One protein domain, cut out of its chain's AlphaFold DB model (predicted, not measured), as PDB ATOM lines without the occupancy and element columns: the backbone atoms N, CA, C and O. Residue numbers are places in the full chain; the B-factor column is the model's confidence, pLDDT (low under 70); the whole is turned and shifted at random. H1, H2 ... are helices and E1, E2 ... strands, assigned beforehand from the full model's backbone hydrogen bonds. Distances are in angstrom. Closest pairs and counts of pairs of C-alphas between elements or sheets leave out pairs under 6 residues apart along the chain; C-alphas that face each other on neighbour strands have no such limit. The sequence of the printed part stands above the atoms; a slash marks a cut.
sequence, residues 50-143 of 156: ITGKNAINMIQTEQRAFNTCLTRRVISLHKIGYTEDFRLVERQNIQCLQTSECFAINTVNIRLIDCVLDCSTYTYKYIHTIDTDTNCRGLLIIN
ATOM      1  N   ILE A  50     126.447 140.543 169.557       44.62
ATOM      2  CA  ILE A  50     127.776 141.105 169.834       44.62
ATOM      3  C   ILE A  50     128.153 140.921 171.313       44.62
ATOM      4  O   ILE A  50     129.280 140.511 171.578       44.62
ATOM      5  N   THR A  51     127.246 141.109 172.282       44.91
ATOM      6  CA  THR A  51     127.525 140.754 173.689       44.91
ATOM      7  C   THR A  51     127.665 139.248 173.877       44.91
ATOM      8  O   THR A  51     128.545 138.831 174.622       44.91
ATOM      9  N   GLY A  52     126.900 138.421 173.156       42.03
ATOM     10  CA  GLY A  52     127.040 136.961 173.187       42.03
ATOM     11  C   GLY A  52     128.374 136.460 172.621       42.03
ATOM     12  O   GLY A  52     129.063 135.679 173.273       42.03
ATOM     13  N   LYS A  53     128.799 136.937 171.441       40.44
ATOM     14  CA  LYS A  53     130.103 136.565 170.857       40.44
ATOM     15  C   LYS A  53     131.284 137.114 171.651       40.44
ATOM     16  O   LYS A  53     132.270 136.403 171.819       40.44
ATOM     17  N   ASN A  54     131.191 138.341 172.162       46.97
ATOM     18  CA  ASN A  54     132.256 138.915 172.982       46.97
ATOM     19  C   ASN A  54     132.374 138.194 174.328       46.97
ATOM     20  O   ASN A  54     133.493 137.926 174.747       46.97
ATOM     21  N   ALA A  55     131.262 137.789 174.951       41.78
ATOM     22  CA  ALA A  55     131.294 136.970 176.160       41.78
ATOM     23  C   ALA A  55     131.894 135.578 175.900       41.78
ATOM     24  O   ALA A  55     132.756 135.147 176.654       41.78
ATOM     25  N   ILE A  56     131.521 134.901 174.806       46.50
ATOM     26  CA  ILE A  56     132.098 133.590 174.446       46.50
ATOM     27  C   ILE A  56     133.606 133.704 174.178       46.50
ATOM     28  O   ILE A  56     134.378 132.874 174.655       46.50
ATOM     29  N   ASN A  57     134.041 134.749 173.470       48.22
ATOM     30  CA  ASN A  57     135.461 134.993 173.222       48.22
ATOM     31  C   ASN A  57     136.216 135.331 174.517       48.22
ATOM     32  O   ASN A  57     137.328 134.846 174.713       48.22
ATOM     33  N   MET A  58     135.624 136.108 175.427       44.44
ATOM     34  CA  MET A  58     136.235 136.464 176.714       44.44
ATOM     35  C   MET A  58     136.378 135.233 177.623       44.44
ATOM     36  O   MET A  58     137.473 134.956 178.105       44.44
ATOM     37  N   ILE A  59     135.331 134.404 177.716       48.91
ATOM     38  CA  ILE A  59     135.326 133.130 178.455       48.91
ATOM     39  C   ILE A  59     136.384 132.158 177.900       48.91
ATOM     40  O   ILE A  59     137.111 131.519 178.662       48.91
ATOM     41  N   GLN A  60     136.528 132.062 176.573       45.91
ATOM     42  CA  GLN A  60     137.548 131.211 175.943       45.91
ATOM     43  C   GLN A  60     138.979 131.723 176.163       45.91
ATOM     44  O   GLN A  60     139.918 130.926 176.257       45.91
ATOM     45  N   THR A  61     139.160 133.043 176.249       45.78
ATOM     46  CA  THR A  61     140.476 133.659 176.475       45.78
ATOM     47  C   THR A  61     140.921 133.465 177.925       45.78
ATOM     48  O   THR A  61     142.077 133.116 178.164       45.78
ATOM     49  N   GLU A  62     139.995 133.574 178.881       45.44
ATOM     50  CA  GLU A  62     140.228 133.294 180.304       45.44
ATOM     51  C   GLU A  62     140.519 131.810 180.560       45.44
ATOM     52  O   GLU A  62     141.492 131.485 181.242       45.44
ATOM     53  N   GLN A  63     139.772 130.892 179.932       41.31
ATOM     54  CA  GLN A  63     140.065 129.453 179.992       41.31
ATOM     55  C   GLN A  63     141.445 129.111 179.409       41.31
ATOM     56  O   GLN A  63     142.170 128.297 179.982       41.31
ATOM     57  N   ARG A  64     141.854 129.734 178.294       47.00
ATOM     58  CA  ARG A  64     143.194 129.528 177.710       47.00
ATOM     59  C   ARG A  64     144.307 130.099 178.584       47.00
ATOM     60  O   ARG A  64     145.305 129.411 178.807       47.00
ATOM     61  N   ALA A  65     144.157 131.323 179.083       49.31
ATOM     62  CA  ALA A  65     145.153 131.971 179.935       49.31
ATOM     63  C   ALA A  65     145.318 131.245 181.281       49.31
ATOM     64  O   ALA A  65     146.436 131.109 181.778       49.31
ATOM     65  N   PHE A  66     144.229 130.704 181.832       52.19
ATOM     66  CA  PHE A  66     144.252 129.968 183.088       52.19
ATOM     67  C   PHE A  66     144.793 128.539 182.949       52.19
ATOM     68  O   PHE A  66     145.680 128.152 183.717       52.19
ATOM     69  N   ASN A  67     144.348 127.784 181.934       58.53
ATOM     70  CA  ASN A  67     144.949 126.484 181.614       58.53
ATOM     71  C   ASN A  67     146.459 126.639 181.444       58.53
ATOM     72  O   ASN A  67     147.225 125.829 181.943       58.53
ATOM     73  N   THR A  68     146.906 127.753 180.863       67.00
ATOM     74  CA  THR A  68     148.331 128.052 180.746       67.00
ATOM     75  C   THR A  68     149.044 128.137 182.104       67.00
ATOM     76  O   THR A  68     150.187 127.705 182.185       67.00
ATOM     77  N   CYS A  69     148.423 128.636 183.178       73.50
ATOM     78  CA  CYS A  69     149.053 128.706 184.504       73.50
ATOM     79  C   CYS A  69     149.245 127.314 185.123       73.50
ATOM     80  O   CYS A  69     150.375 126.929 185.434       73.50
ATOM     81  N   LEU A  70     148.166 126.524 185.211       77.75
ATOM     82  CA  LEU A  70     148.223 125.152 185.722       77.75
ATOM     83  C   LEU A  70     149.161 124.290 184.866       77.75
ATOM     84  O   LEU A  70     150.065 123.642 185.390       77.75
ATOM     85  N   THR A  71     149.016 124.352 183.541       79.88
ATOM     86  CA  THR A  71     149.871 123.631 182.595       79.88
ATOM     87  C   THR A  71     151.334 124.059 182.714       79.88
ATOM     88  O   THR A  71     152.206 123.198 182.751       79.88
ATOM     89  N   ARG A  72     151.650 125.358 182.838       83.88
ATOM     90  CA  ARG A  72     153.038 125.815 183.057       83.88
ATOM     91  C   ARG A  72     153.608 125.276 184.360       83.88
ATOM     92  O   ARG A  72     154.782 124.898 184.386       83.88
ATOM     93  N   ARG A  73     152.808 125.240 185.429       85.06
ATOM     94  CA  ARG A  73     153.253 124.728 186.725       85.06
ATOM     95  C   ARG A  73     153.556 123.235 186.652       85.06
ATOM     96  O   ARG A  73     154.656 122.842 187.026       85.06
ATOM     97  N   VAL A  74     152.653 122.448 186.071       86.50
ATOM     98  CA  VAL A  74     152.841 121.008 185.820       86.50
ATOM     99  C   VAL A  74     154.080 120.752 184.960       86.50
ATOM    100  O   VAL A  74     154.956 119.996 185.365       86.50
ATOM    101  N   ILE A  75     154.240 121.463 183.836       86.38
ATOM    102  CA  ILE A  75     155.428 121.345 182.971       86.38
ATOM    103  C   ILE A  75     156.716 121.638 183.749       86.38
ATOM    104  O   ILE A  75     157.724 120.957 183.570       86.38
ATOM    105  N   SER A  76     156.706 122.663 184.601       90.06
ATOM    106  CA  SER A  76     157.883 123.029 185.395       90.06
ATOM    107  C   SER A  76     158.235 121.945 186.414       90.06
ATOM    108  O   SER A  76     159.413 121.663 186.613       90.06
ATOM    109  N   LEU A  77     157.228 121.308 187.015       89.12
ATOM    110  CA  LEU A  77     157.410 120.198 187.948       89.12
ATOM    111  C   LEU A  77     157.918 118.929 187.240       89.12
ATOM    112  O   LEU A  77     158.838 118.279 187.736       89.12
ATOM    113  N   HIS A  78     157.428 118.640 186.032       90.19
ATOM    114  CA  HIS A  78     157.938 117.532 185.216       90.19
ATOM    115  C   HIS A  78     159.415 117.729 184.853       90.19
ATOM    116  O   HIS A  78     160.206 116.793 184.931       90.19
ATOM    117  N   LYS A  79     159.826 118.964 184.535       91.44
ATOM    118  CA  LYS A  79     161.232 119.287 184.231       91.44
ATOM    119  C   LYS A  79     162.195 119.045 185.395       91.44
ATOM    120  O   LYS A  79     163.377 118.838 185.141       91.44
ATOM    121  N   ILE A  80     161.720 119.083 186.641       93.00
ATOM    122  CA  ILE A  80     162.545 118.824 187.836       93.00
ATOM    123  C   ILE A  80     162.420 117.379 188.352       93.00
ATOM    124  O   ILE A  80     162.925 117.070 189.433       93.00
ATOM    125  N   GLY A  81     161.769 116.495 187.588       91.31
ATOM    126  CA  GLY A  81     161.737 115.056 187.850       91.31
ATOM    127  C   GLY A  81     160.474 114.524 188.528       91.31
ATOM    128  O   GLY A  81     160.488 113.376 188.951       91.31
ATOM    129  N   TYR A  82     159.398 115.311 188.633       92.69
ATOM    130  CA  TYR A  82     158.071 114.788 188.989       92.69
ATOM    131  C   TYR A  82     157.357 114.339 187.715       92.69
ATOM    132  O   TYR A  82     156.618 115.124 187.137       92.69
ATOM    133  N   THR A  83     157.651 113.140 187.221       92.19
ATOM    134  CA  THR A  83     157.194 112.664 185.901       92.19
ATOM    135  C   THR A  83     155.913 111.847 185.941       92.19
ATOM    136  O   THR A  83     155.258 111.710 184.909       92.19
ATOM    137  N   GLU A  84     155.570 111.308 187.108       92.62
ATOM    138  CA  GLU A  84     154.415 110.432 187.264       92.62
ATOM    139  C   GLU A  84     153.138 111.217 187.582       92.62
ATOM    140  O   GLU A  84     153.174 112.295 188.180       92.62
ATOM    141  N   ASP A  85     151.991 110.645 187.239       92.19
ATOM    142  CA  ASP A  85     150.680 111.192 187.556       92.19
ATOM    143  C   ASP A  85     149.985 110.261 188.542       92.19
ATOM    144  O   ASP A  85     149.894 109.050 188.345       92.19
ATOM    145  N   PHE A  86     149.454 110.834 189.613       92.19
ATOM    146  CA  PHE A  86     148.757 110.096 190.651       92.19
ATOM    147  C   PHE A  86     147.293 110.507 190.718       92.19
ATOM    148  O   PHE A  86     146.925 111.665 190.507       92.19
ATOM    149  N   ARG A  87     146.447 109.552 191.100       92.50
ATOM    150  CA  ARG A  87     145.052 109.802 191.470       92.50
ATOM    151  C   ARG A  87     144.761 109.299 192.871       92.50
ATOM    152  O   ARG A  87     145.302 108.282 193.297       92.50
ATOM    153  N   LEU A  88     143.861 109.984 193.567       90.69
ATOM    154  CA  LEU A  88     143.317 109.497 194.829       90.69
ATOM    155  C   LEU A  88     142.338 108.346 194.551       90.69
ATOM    156  O   LEU A  88     141.450 108.468 193.707       90.69
ATOM    157  N   VAL A  89     142.507 107.242 195.271       87.19
ATOM    158  CA  VAL A  89     141.653 106.049 195.265       87.19
ATOM    159  C   VAL A  89     141.064 105.870 196.675       87.19
ATOM    160  O   VAL A  89     141.481 106.533 197.626       87.19
ATOM    161  N   GLU A  90     140.028 105.038 196.808       80.31
ATOM    162  CA  GLU A  90     139.264 104.820 198.043       80.31
ATOM    163  C   GLU A  90     140.108 104.796 199.333       80.31
ATOM    164  O   GLU A  90     141.190 104.206 199.393       80.31
ATOM    165  N   ARG A  91     139.551 105.413 200.391       71.19
ATOM    166  CA  ARG A  91     140.026 105.370 201.789       71.19
ATOM    167  C   ARG A  91     141.541 105.549 201.954       71.19
ATOM    168  O   ARG A  91     142.184 104.744 202.616       71.19
ATOM    169  N   GLN A  92     142.072 106.659 201.443       82.06
ATOM    170  CA  GLN A  92     143.461 107.092 201.668       82.06
ATOM    171  C   GLN A  92     144.531 106.295 200.911       82.06
ATOM    172  O   GLN A  92     145.668 106.197 201.369       82.06
ATOM    173  N   ASN A  93     144.198 105.772 199.734       89.50
ATOM    174  CA  ASN A  93     145.194 105.240 198.813       89.50
ATOM    175  C   ASN A  93     145.378 106.191 197.638       89.50
ATOM    176  O   ASN A  93     144.445 106.870 197.219       89.50
ATOM    177  N   ILE A  94     146.576 106.230 197.082       91.81
ATOM    178  CA  ILE A  94     146.868 106.896 195.820       91.81
ATOM    179  C   ILE A  94     147.346 105.850 194.824       91.81
ATOM    180  O   ILE A  94     148.009 104.888 195.192       91.81
ATOM    181  N   GLN A  95     147.000 106.025 193.559       93.19
ATOM    182  CA  GLN A  95     147.430 105.134 192.492       93.19
ATOM    183  C   GLN A  95     148.236 105.919 191.471       93.19
ATOM    184  O   GLN A  95     147.772 106.960 191.001       93.19
ATOM    185  N   CYS A  96     149.411 105.401 191.123       93.19
ATOM    186  CA  CYS A  96     150.189 105.869 189.984       93.19
ATOM    187  C   CYS A  96     149.489 105.437 188.691       93.19
ATOM    188  O   CYS A  96     149.154 104.263 188.527       93.19
ATOM    189  N   LEU A  97     149.243 106.362 187.768       89.75
ATOM    190  CA  LEU A  97     148.534 106.071 186.520       89.75
ATOM    191  C   LEU A  97     149.405 105.314 185.515       89.75
ATOM    192  O   LEU A  97     148.886 104.537 184.717       89.75
ATOM    193  N   GLN A  98     150.717 105.518 185.571       88.81
ATOM    194  CA  GLN A  98     151.691 104.928 184.663       88.81
ATOM    195  C   GLN A  98     151.973 103.466 185.017       88.81
ATOM    196  O   GLN A  98     151.961 102.606 184.138       88.81
ATOM    197  N   THR A  99     152.196 103.167 186.300       88.75
ATOM    198  CA  THR A  99     152.515 101.806 186.766       88.75
ATOM    199  C   THR A  99     151.287 101.034 187.238       88.75
ATOM    200  O   THR A  99     151.350  99.821 187.407       88.75
ATOM    201  N   SER A 100     150.152 101.716 187.438       90.75
ATOM    202  CA  SER A 100     148.948 101.181 188.092       90.75
ATOM    203  C   SER A 100     149.158 100.718 189.540       90.75
ATOM    204  O   SER A 100     148.230 100.162 190.133       90.75
ATOM    205  N   GLU A 101     150.326 100.978 190.132       91.75
ATOM    206  CA  GLU A 101     150.630 100.640 191.522       91.75
ATOM    207  C   GLU A 101     149.869 101.542 192.492       91.75
ATOM    208  O   GLU A 101     149.708 102.745 192.268       91.75
ATOM    209  N   CYS A 102     149.416 100.944 193.591       92.25
ATOM    210  CA  CYS A 102     148.707 101.630 194.660       92.25
ATOM    211  C   CYS A 102     149.618 101.792 195.875       92.25
ATOM    212  O   CYS A 102     150.232 100.831 196.333       92.25
ATOM    213  N   PHE A 103     149.624 102.993 196.438       91.44
ATOM    214  CA  PHE A 103     150.363 103.346 197.638       91.44
ATOM    215  C   PHE A 103     149.395 103.879 198.687       91.44
ATOM    216  O   PHE A 103     148.478 104.644 198.374       91.44
ATOM    217  N   ALA A 104     149.604 103.505 199.942       90.19
ATOM    218  CA  ALA A 104     148.865 104.107 201.036       90.19
ATOM    219  C   ALA A 104     149.405 105.525 201.290       90.19
ATOM    220  O   ALA A 104     150.609 105.766 201.228       90.19
ATOM    221  N   ILE A 105     148.534 106.493 201.593       88.81
ATOM    222  CA  ILE A 105     148.949 107.894 201.816       88.81
ATOM    223  C   ILE A 105     149.988 108.019 202.942       88.81
ATOM    224  O   ILE A 105     150.820 108.918 202.916       88.81
ATOM    225  N   ASN A 106     149.962 107.117 203.926       86.81
ATOM    226  CA  ASN A 106     150.914 107.098 205.037       86.81
ATOM    227  C   ASN A 106     152.294 106.518 204.679       86.81
ATOM    228  O   ASN A 106     153.212 106.668 205.482       86.81
ATOM    229  N   THR A 107     152.457 105.870 203.521       89.12
ATOM    230  CA  THR A 107     153.745 105.318 203.066       89.12
ATOM    231  C   THR A 107     154.455 106.221 202.064       89.12
ATOM    232  O   THR A 107     155.577 105.922 201.667       89.12
ATOM    233  N   VAL A 108     153.826 107.319 201.642       90.94
ATOM    234  CA  VAL A 108     154.377 108.249 200.649       90.94
ATOM    235  C   VAL A 108     154.577 109.638 201.240       90.94
ATOM    236  O   VAL A 108     153.845 110.076 202.127       90.94
ATOM    237  N   ASN A 109     155.564 110.366 200.730       91.69
ATOM    238  CA  ASN A 109     155.780 111.750 201.116       91.69
ATOM    239  C   ASN A 109     154.947 112.663 200.215       91.69
ATOM    240  O   ASN A 109     155.261 112.841 199.038       91.69
ATOM    241  N   ILE A 110     153.884 113.239 200.776       90.94
ATOM    242  CA  ILE A 110     152.980 114.152 200.075       90.94
ATOM    243  C   ILE A 110     153.243 115.579 200.544       90.94
ATOM    244  O   ILE A 110     153.196 115.869 201.738       90.94
ATOM    245  N   ARG A 111     153.470 116.496 199.602       91.38
ATOM    246  CA  ARG A 111     153.659 117.927 199.883       91.38
ATOM    247  C   ARG A 111     152.754 118.764 198.997       91.38
ATOM    248  O   ARG A 111     152.737 118.567 197.789       91.38
ATOM    249  N   LEU A 112     152.016 119.705 199.582       89.75
ATOM    250  CA  LEU A 112     151.267 120.709 198.824       89.75
ATOM    251  C   LEU A 112     152.244 121.773 198.307       89.75
ATOM    252  O   LEU A 112     152.943 122.395 199.103       89.75
ATOM    253  N   ILE A 113     152.293 121.977 196.991       89.19
ATOM    254  CA  ILE A 113     153.255 122.888 196.344       89.19
ATOM    255  C   ILE A 113     152.574 124.109 195.724       89.19
ATOM    256  O   ILE A 113     153.219 125.142 195.533       89.19
ATOM    257  N   ASP A 114     151.292 123.999 195.371       86.19
ATOM    258  CA  ASP A 114     150.558 125.105 194.763       86.19
ATOM    259  C   ASP A 114     149.040 124.955 194.895       86.19
ATOM    260  O   ASP A 114     148.517 123.846 195.053       86.19
ATOM    261  N   CYS A 115     148.330 126.071 194.752       84.75
ATOM    262  CA  CYS A 115     146.884 126.104 194.587       84.75
ATOM    263  C   CYS A 115     146.510 127.036 193.430       84.75
ATOM    264  O   CYS A 115     146.995 128.157 193.305       84.75
ATOM    265  N   VAL A 116     145.636 126.559 192.547       81.19
ATOM    266  CA  VAL A 116     145.302 127.259 191.307       81.19
ATOM    267  C   VAL A 116     143.782 127.277 191.139       81.19
ATOM    268  O   VAL A 116     143.138 126.235 191.223       81.19
ATOM    269  N   LEU A 117     143.189 128.456 190.935       77.50
ATOM    270  CA  LEU A 117     141.735 128.617 190.789       77.50
ATOM    271  C   LEU A 117     141.269 128.262 189.377       77.50
ATOM    272  O   LEU A 117     141.352 129.094 188.487       77.50
ATOM    273  N   ASP A 118     140.707 127.079 189.174       72.44
ATOM    274  CA  ASP A 118     140.103 126.710 187.899       72.44
ATOM    275  C   ASP A 118     138.873 127.564 187.588       72.44
ATOM    276  O   ASP A 118     137.774 127.267 188.047       72.44
ATOM    277  N   CYS A 119     139.058 128.610 186.778       68.69
ATOM    278  CA  CYS A 119     137.997 129.523 186.350       68.69
ATOM    279  C   CYS A 119     136.906 128.838 185.514       68.69
ATOM    280  O   CYS A 119     135.807 129.373 185.405       68.69
ATOM    281  N   SER A 120     137.173 127.669 184.917       69.06
ATOM    282  CA  SER A 120     136.153 126.954 184.140       69.06
ATOM    283  C   SER A 120     135.102 126.306 185.040       69.06
ATOM    284  O   SER A 120     133.922 126.277 184.699       69.06
ATOM    285  N   THR A 121     135.529 125.831 186.211       72.94
ATOM    286  CA  THR A 121     134.664 125.193 187.209       72.94
ATOM    287  C   THR A 121     134.437 126.066 188.442       72.94
ATOM    288  O   THR A 121     133.667 125.689 189.318       72.94
ATOM    289  N   TYR A 122     135.103 127.222 188.516       76.12
ATOM    290  CA  TYR A 122     135.226 128.066 189.704       76.12
ATOM    291  C   TYR A 122     135.634 127.270 190.958       76.12
ATOM    292  O   TYR A 122     135.135 127.512 192.055       76.12
ATOM    293  N   THR A 123     136.553 126.306 190.803       77.62
ATOM    294  CA  THR A 123     137.056 125.479 191.915       77.62
ATOM    295  C   THR A 123     138.561 125.611 192.098       77.62
ATOM    296  O   THR A 123     139.313 125.702 191.134       77.62
ATOM    297  N   TYR A 124     139.037 125.582 193.342       83.75
ATOM    298  CA  TYR A 124     140.473 125.508 193.605       83.75
ATOM    299  C   TYR A 124     140.999 124.096 193.334       83.75
ATOM    300  O   TYR A 124     140.492 123.114 193.881       83.75
ATOM    301  N   LYS A 125     142.042 124.011 192.508       85.00
ATOM    302  CA  LYS A 125     142.858 122.815 192.297       85.00
ATOM    303  C   LYS A 125     144.108 122.914 193.151       85.00
ATOM    304  O   LYS A 125     144.794 123.933 193.131       85.00
ATOM    305  N   TYR A 126     144.418 121.848 193.869       89.19
ATOM    306  CA  TYR A 126     145.581 121.771 194.741       89.19
ATOM    307  C   TYR A 126     146.592 120.811 194.130       89.19
ATOM    308  O   TYR A 126     146.257 119.656 193.861       89.19
ATOM    309  N   ILE A 127     147.813 121.294 193.906       90.50
ATOM    310  CA  ILE A 127     148.903 120.509 193.328       90.50
ATOM    311  C   ILE A 127     149.747 119.954 194.467       90.50
ATOM    312  O   ILE A 127     150.440 120.702 195.163       90.50
ATOM    313  N   HIS A 128     149.711 118.638 194.628       92.44
ATOM    314  CA  HIS A 128     150.553 117.920 195.568       92.44
ATOM    315  C   HIS A 128     151.663 117.200 194.807       92.44
ATOM    316  O   HIS A 128     151.407 116.561 193.790       92.44
ATOM    317  N   THR A 129     152.889 117.277 195.307       94.69
ATOM    318  CA  THR A 129     153.972 116.385 194.894       94.69
ATOM    319  C   THR A 129     153.964 115.143 195.761       94.69
ATOM    320  O   THR A 129     153.774 115.247 196.975       94.69
ATOM    321  N   ILE A 130     154.221 114.000 195.140       93.81
ATOM    322  CA  ILE A 130     154.355 112.702 195.789       93.81
ATOM    323  C   ILE A 130     155.761 112.190 195.517       93.81
ATOM    324  O   ILE A 130     156.183 112.154 194.362       93.81
ATOM    325  N   ASP A 131     156.456 111.793 196.575       94.00
ATOM    326  CA  ASP A 131     157.690 111.015 196.506       94.00
ATOM    327  C   ASP A 131     157.445 109.663 197.200       94.00
ATOM    328  O   ASP A 131     157.085 109.625 198.383       94.00
ATOM    329  N   THR A 132     157.613 108.560 196.468       90.75
ATOM    330  CA  THR A 132     157.569 107.196 197.017       90.75
ATOM    331  C   THR A 132     158.972 106.708 197.393       90.75
ATOM    332  O   THR A 132     159.989 107.232 196.934       90.75
ATOM    333  N   ASP A 133     159.036 105.670 198.219       88.31
ATOM    334  CA  ASP A 133     160.259 104.927 198.540       88.31
ATOM    335  C   ASP A 133     160.828 104.157 197.334       88.31
ATOM    336  O   ASP A 133     162.039 103.973 197.225       88.31
ATOM    337  N   THR A 134     159.973 103.790 196.378       85.62
ATOM    338  CA  THR A 134     160.343 103.183 195.090       85.62
ATOM    339  C   THR A 134     160.928 104.172 194.076       85.62
ATOM    340  O   THR A 134     161.128 103.819 192.914       85.62
ATOM    341  N   ASN A 135     161.236 105.406 194.498       85.62
ATOM    342  CA  ASN A 135     161.741 106.488 193.648       85.62
ATOM    343  C   ASN A 135     160.759 106.905 192.530       85.62
ATOM    344  O   ASN A 135     161.159 107.530 191.546       85.62
ATOM    345  N   CYS A 136     159.467 106.601 192.686       87.44
ATOM    346  CA  CYS A 136     158.414 107.160 191.847       87.44
ATOM    347  C   CYS A 136     158.065 108.553 192.372       87.44
ATOM    348  O   CYS A 136     157.674 108.733 193.528       87.44
ATOM    349  N   ARG A 137     158.219 109.559 191.512       95.00
ATOM    350  CA  ARG A 137     157.994 110.961 191.858       95.00
ATOM    351  C   ARG A 137     156.982 111.546 190.896       95.00
ATOM    352  O   ARG A 137     157.186 111.505 189.685       95.00
ATOM    353  N   GLY A 138     155.904 112.107 191.419       94.81
ATOM    354  CA  GLY A 138     154.840 112.614 190.564       94.81
ATOM    355  C   GLY A 138     153.914 113.624 191.202       94.81
ATOM    356  O   GLY A 138     154.179 114.156 192.283       94.81
ATOM    357  N   LEU A 139     152.830 113.906 190.491       94.81
ATOM    358  CA  LEU A 139     151.873 114.947 190.821       94.81
ATOM    359  C   LEU A 139     150.494 114.364 191.102       94.81
ATOM    360  O   LEU A 139     150.012 113.483 190.399       94.81
ATOM    361  N   LEU A 140     149.830 114.920 192.109       93.00
ATOM    362  CA  LEU A 140     148.427 114.677 192.408       93.00
ATOM    363  C   LEU A 140     147.686 116.010 192.424       93.00
ATOM    364  O   LEU A 140     147.949 116.877 193.260       93.00
ATOM    365  N   ILE A 141     146.730 116.155 191.509       91.38
ATOM    366  CA  ILE A 141     145.896 117.351 191.382       91.38
ATOM    367  C   ILE A 141     144.475 116.998 191.815       91.38
ATOM    368  O   ILE A 141     143.797 116.212 191.156       91.38
ATOM    369  N   ILE A 142     144.015 117.579 192.924       90.00
ATOM    370  CA  ILE A 142     142.695 117.285 193.505       90.00
ATOM    371  C   ILE A 142     141.980 118.553 193.983       90.00
ATOM    372  O   ILE A 142     142.587 119.608 194.168       90.00
ATOM    373  N   ASN A 143     140.672 118.438 194.216       85.94
ATOM    374  CA  ASN A 143     139.825 119.507 194.752       85.94
ATOM    375  C   ASN A 143     139.827 119.491 196.292       85.94
ATOM    376  O   ASN A 143     138.778 119.374 196.921       85.94
TER     377      ASN A 143
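AT A GLANCE: This is residues 50 to 143 of the 156 residues of an uncharacterized protein of Mucilaginibacter sp. MYSH2 (UniProt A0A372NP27). A strongly twisted, curled sheet of six strands has one long helix, H1, running along one face, while the other face has no named helix. Residues 50 to 58 of H1 stick out beyond the sheet and lengthen the whole. The sheet joins two antiparallel three-strand units, E1 E2 E3 and E4 E5 E6, through the parallel pair E1 and E6. The printed part has 94 residues, with one named helix and six named strands in the order H1 E1 E2 E3 E4 E5 E6; the sheet's order is E3 E2 E1 E6 E5 E4, mixed, and the class is mixed, helices and strands. The whole is loose, with a radius of gyration of the C-alphas of 16.1 A, and elongated, spanning 56 by 30 by 21 A.

HOW THE PARTS SIT: In the sheet, E1, residues 84 to 89, and E6, residues 137 to 142, are parallel neighbours at 46 degrees, with N 86 and O 139 2.8 A apart. E1 is staggered: residues 84 to 86 pair with E6, and residues 86 to 89 with E2, residues 93 to 96. E1 and E2 form a hairpin, antiparallel at 150 degrees, with N 89 and O 93 at 2.8 A. E2 and the edge strand E3, residues 102 to 104, form another at 144 degrees, with N 103 and O 94 at 2.8 A. These three strands are a meander, each the antiparallel neighbour of the one before. On the other side of E6, E5, residues 123 to 131, forms a hairpin with it at 160 degrees, with N 128 and O 140 at 2.8 A. E5 also forms a hairpin with the edge strand E4, residues 109 to 118, at 157 degrees, with N 111 and O 129 at 2.9 A. E4, E5 and E6 are the second meander; E4 bends by 54 degrees at residue 114. H1, residues 50 to 79, is on the sheet in two layers, a helix on one face, at a height over the sheet of 10.4 A. It lies over E6 and E5 and runs along the strands, at 12 degrees to E5 on the local plane. The closest C-alphas of H1 and E4 are those of Leu 70 and Val 116, 6.6 A apart. Every O i to N i+4 pair in H1 is within hydrogen-bond range.

IN THESE COORDINATES: H1 begins at C-alpha 50, (127.776, 141.105, 169.834), and measures 42.5 A. E4 measures 25.4 A, E5 25.6 A, E6 16.6 A and E1 15.7 A; E2 and E3 are shorter. E6 ends at C-alpha 142, (142.695, 117.285, 193.505).

THE WHOLE: The C-alphas of Ile 50 and Asp 133, the two farthest apart, are 56.5 A from each other. The printed part has no cut, and its links are tight. The mean pLDDT of the printed part is 79.3; residues 50 to 68 and 119 to 120 are under 70.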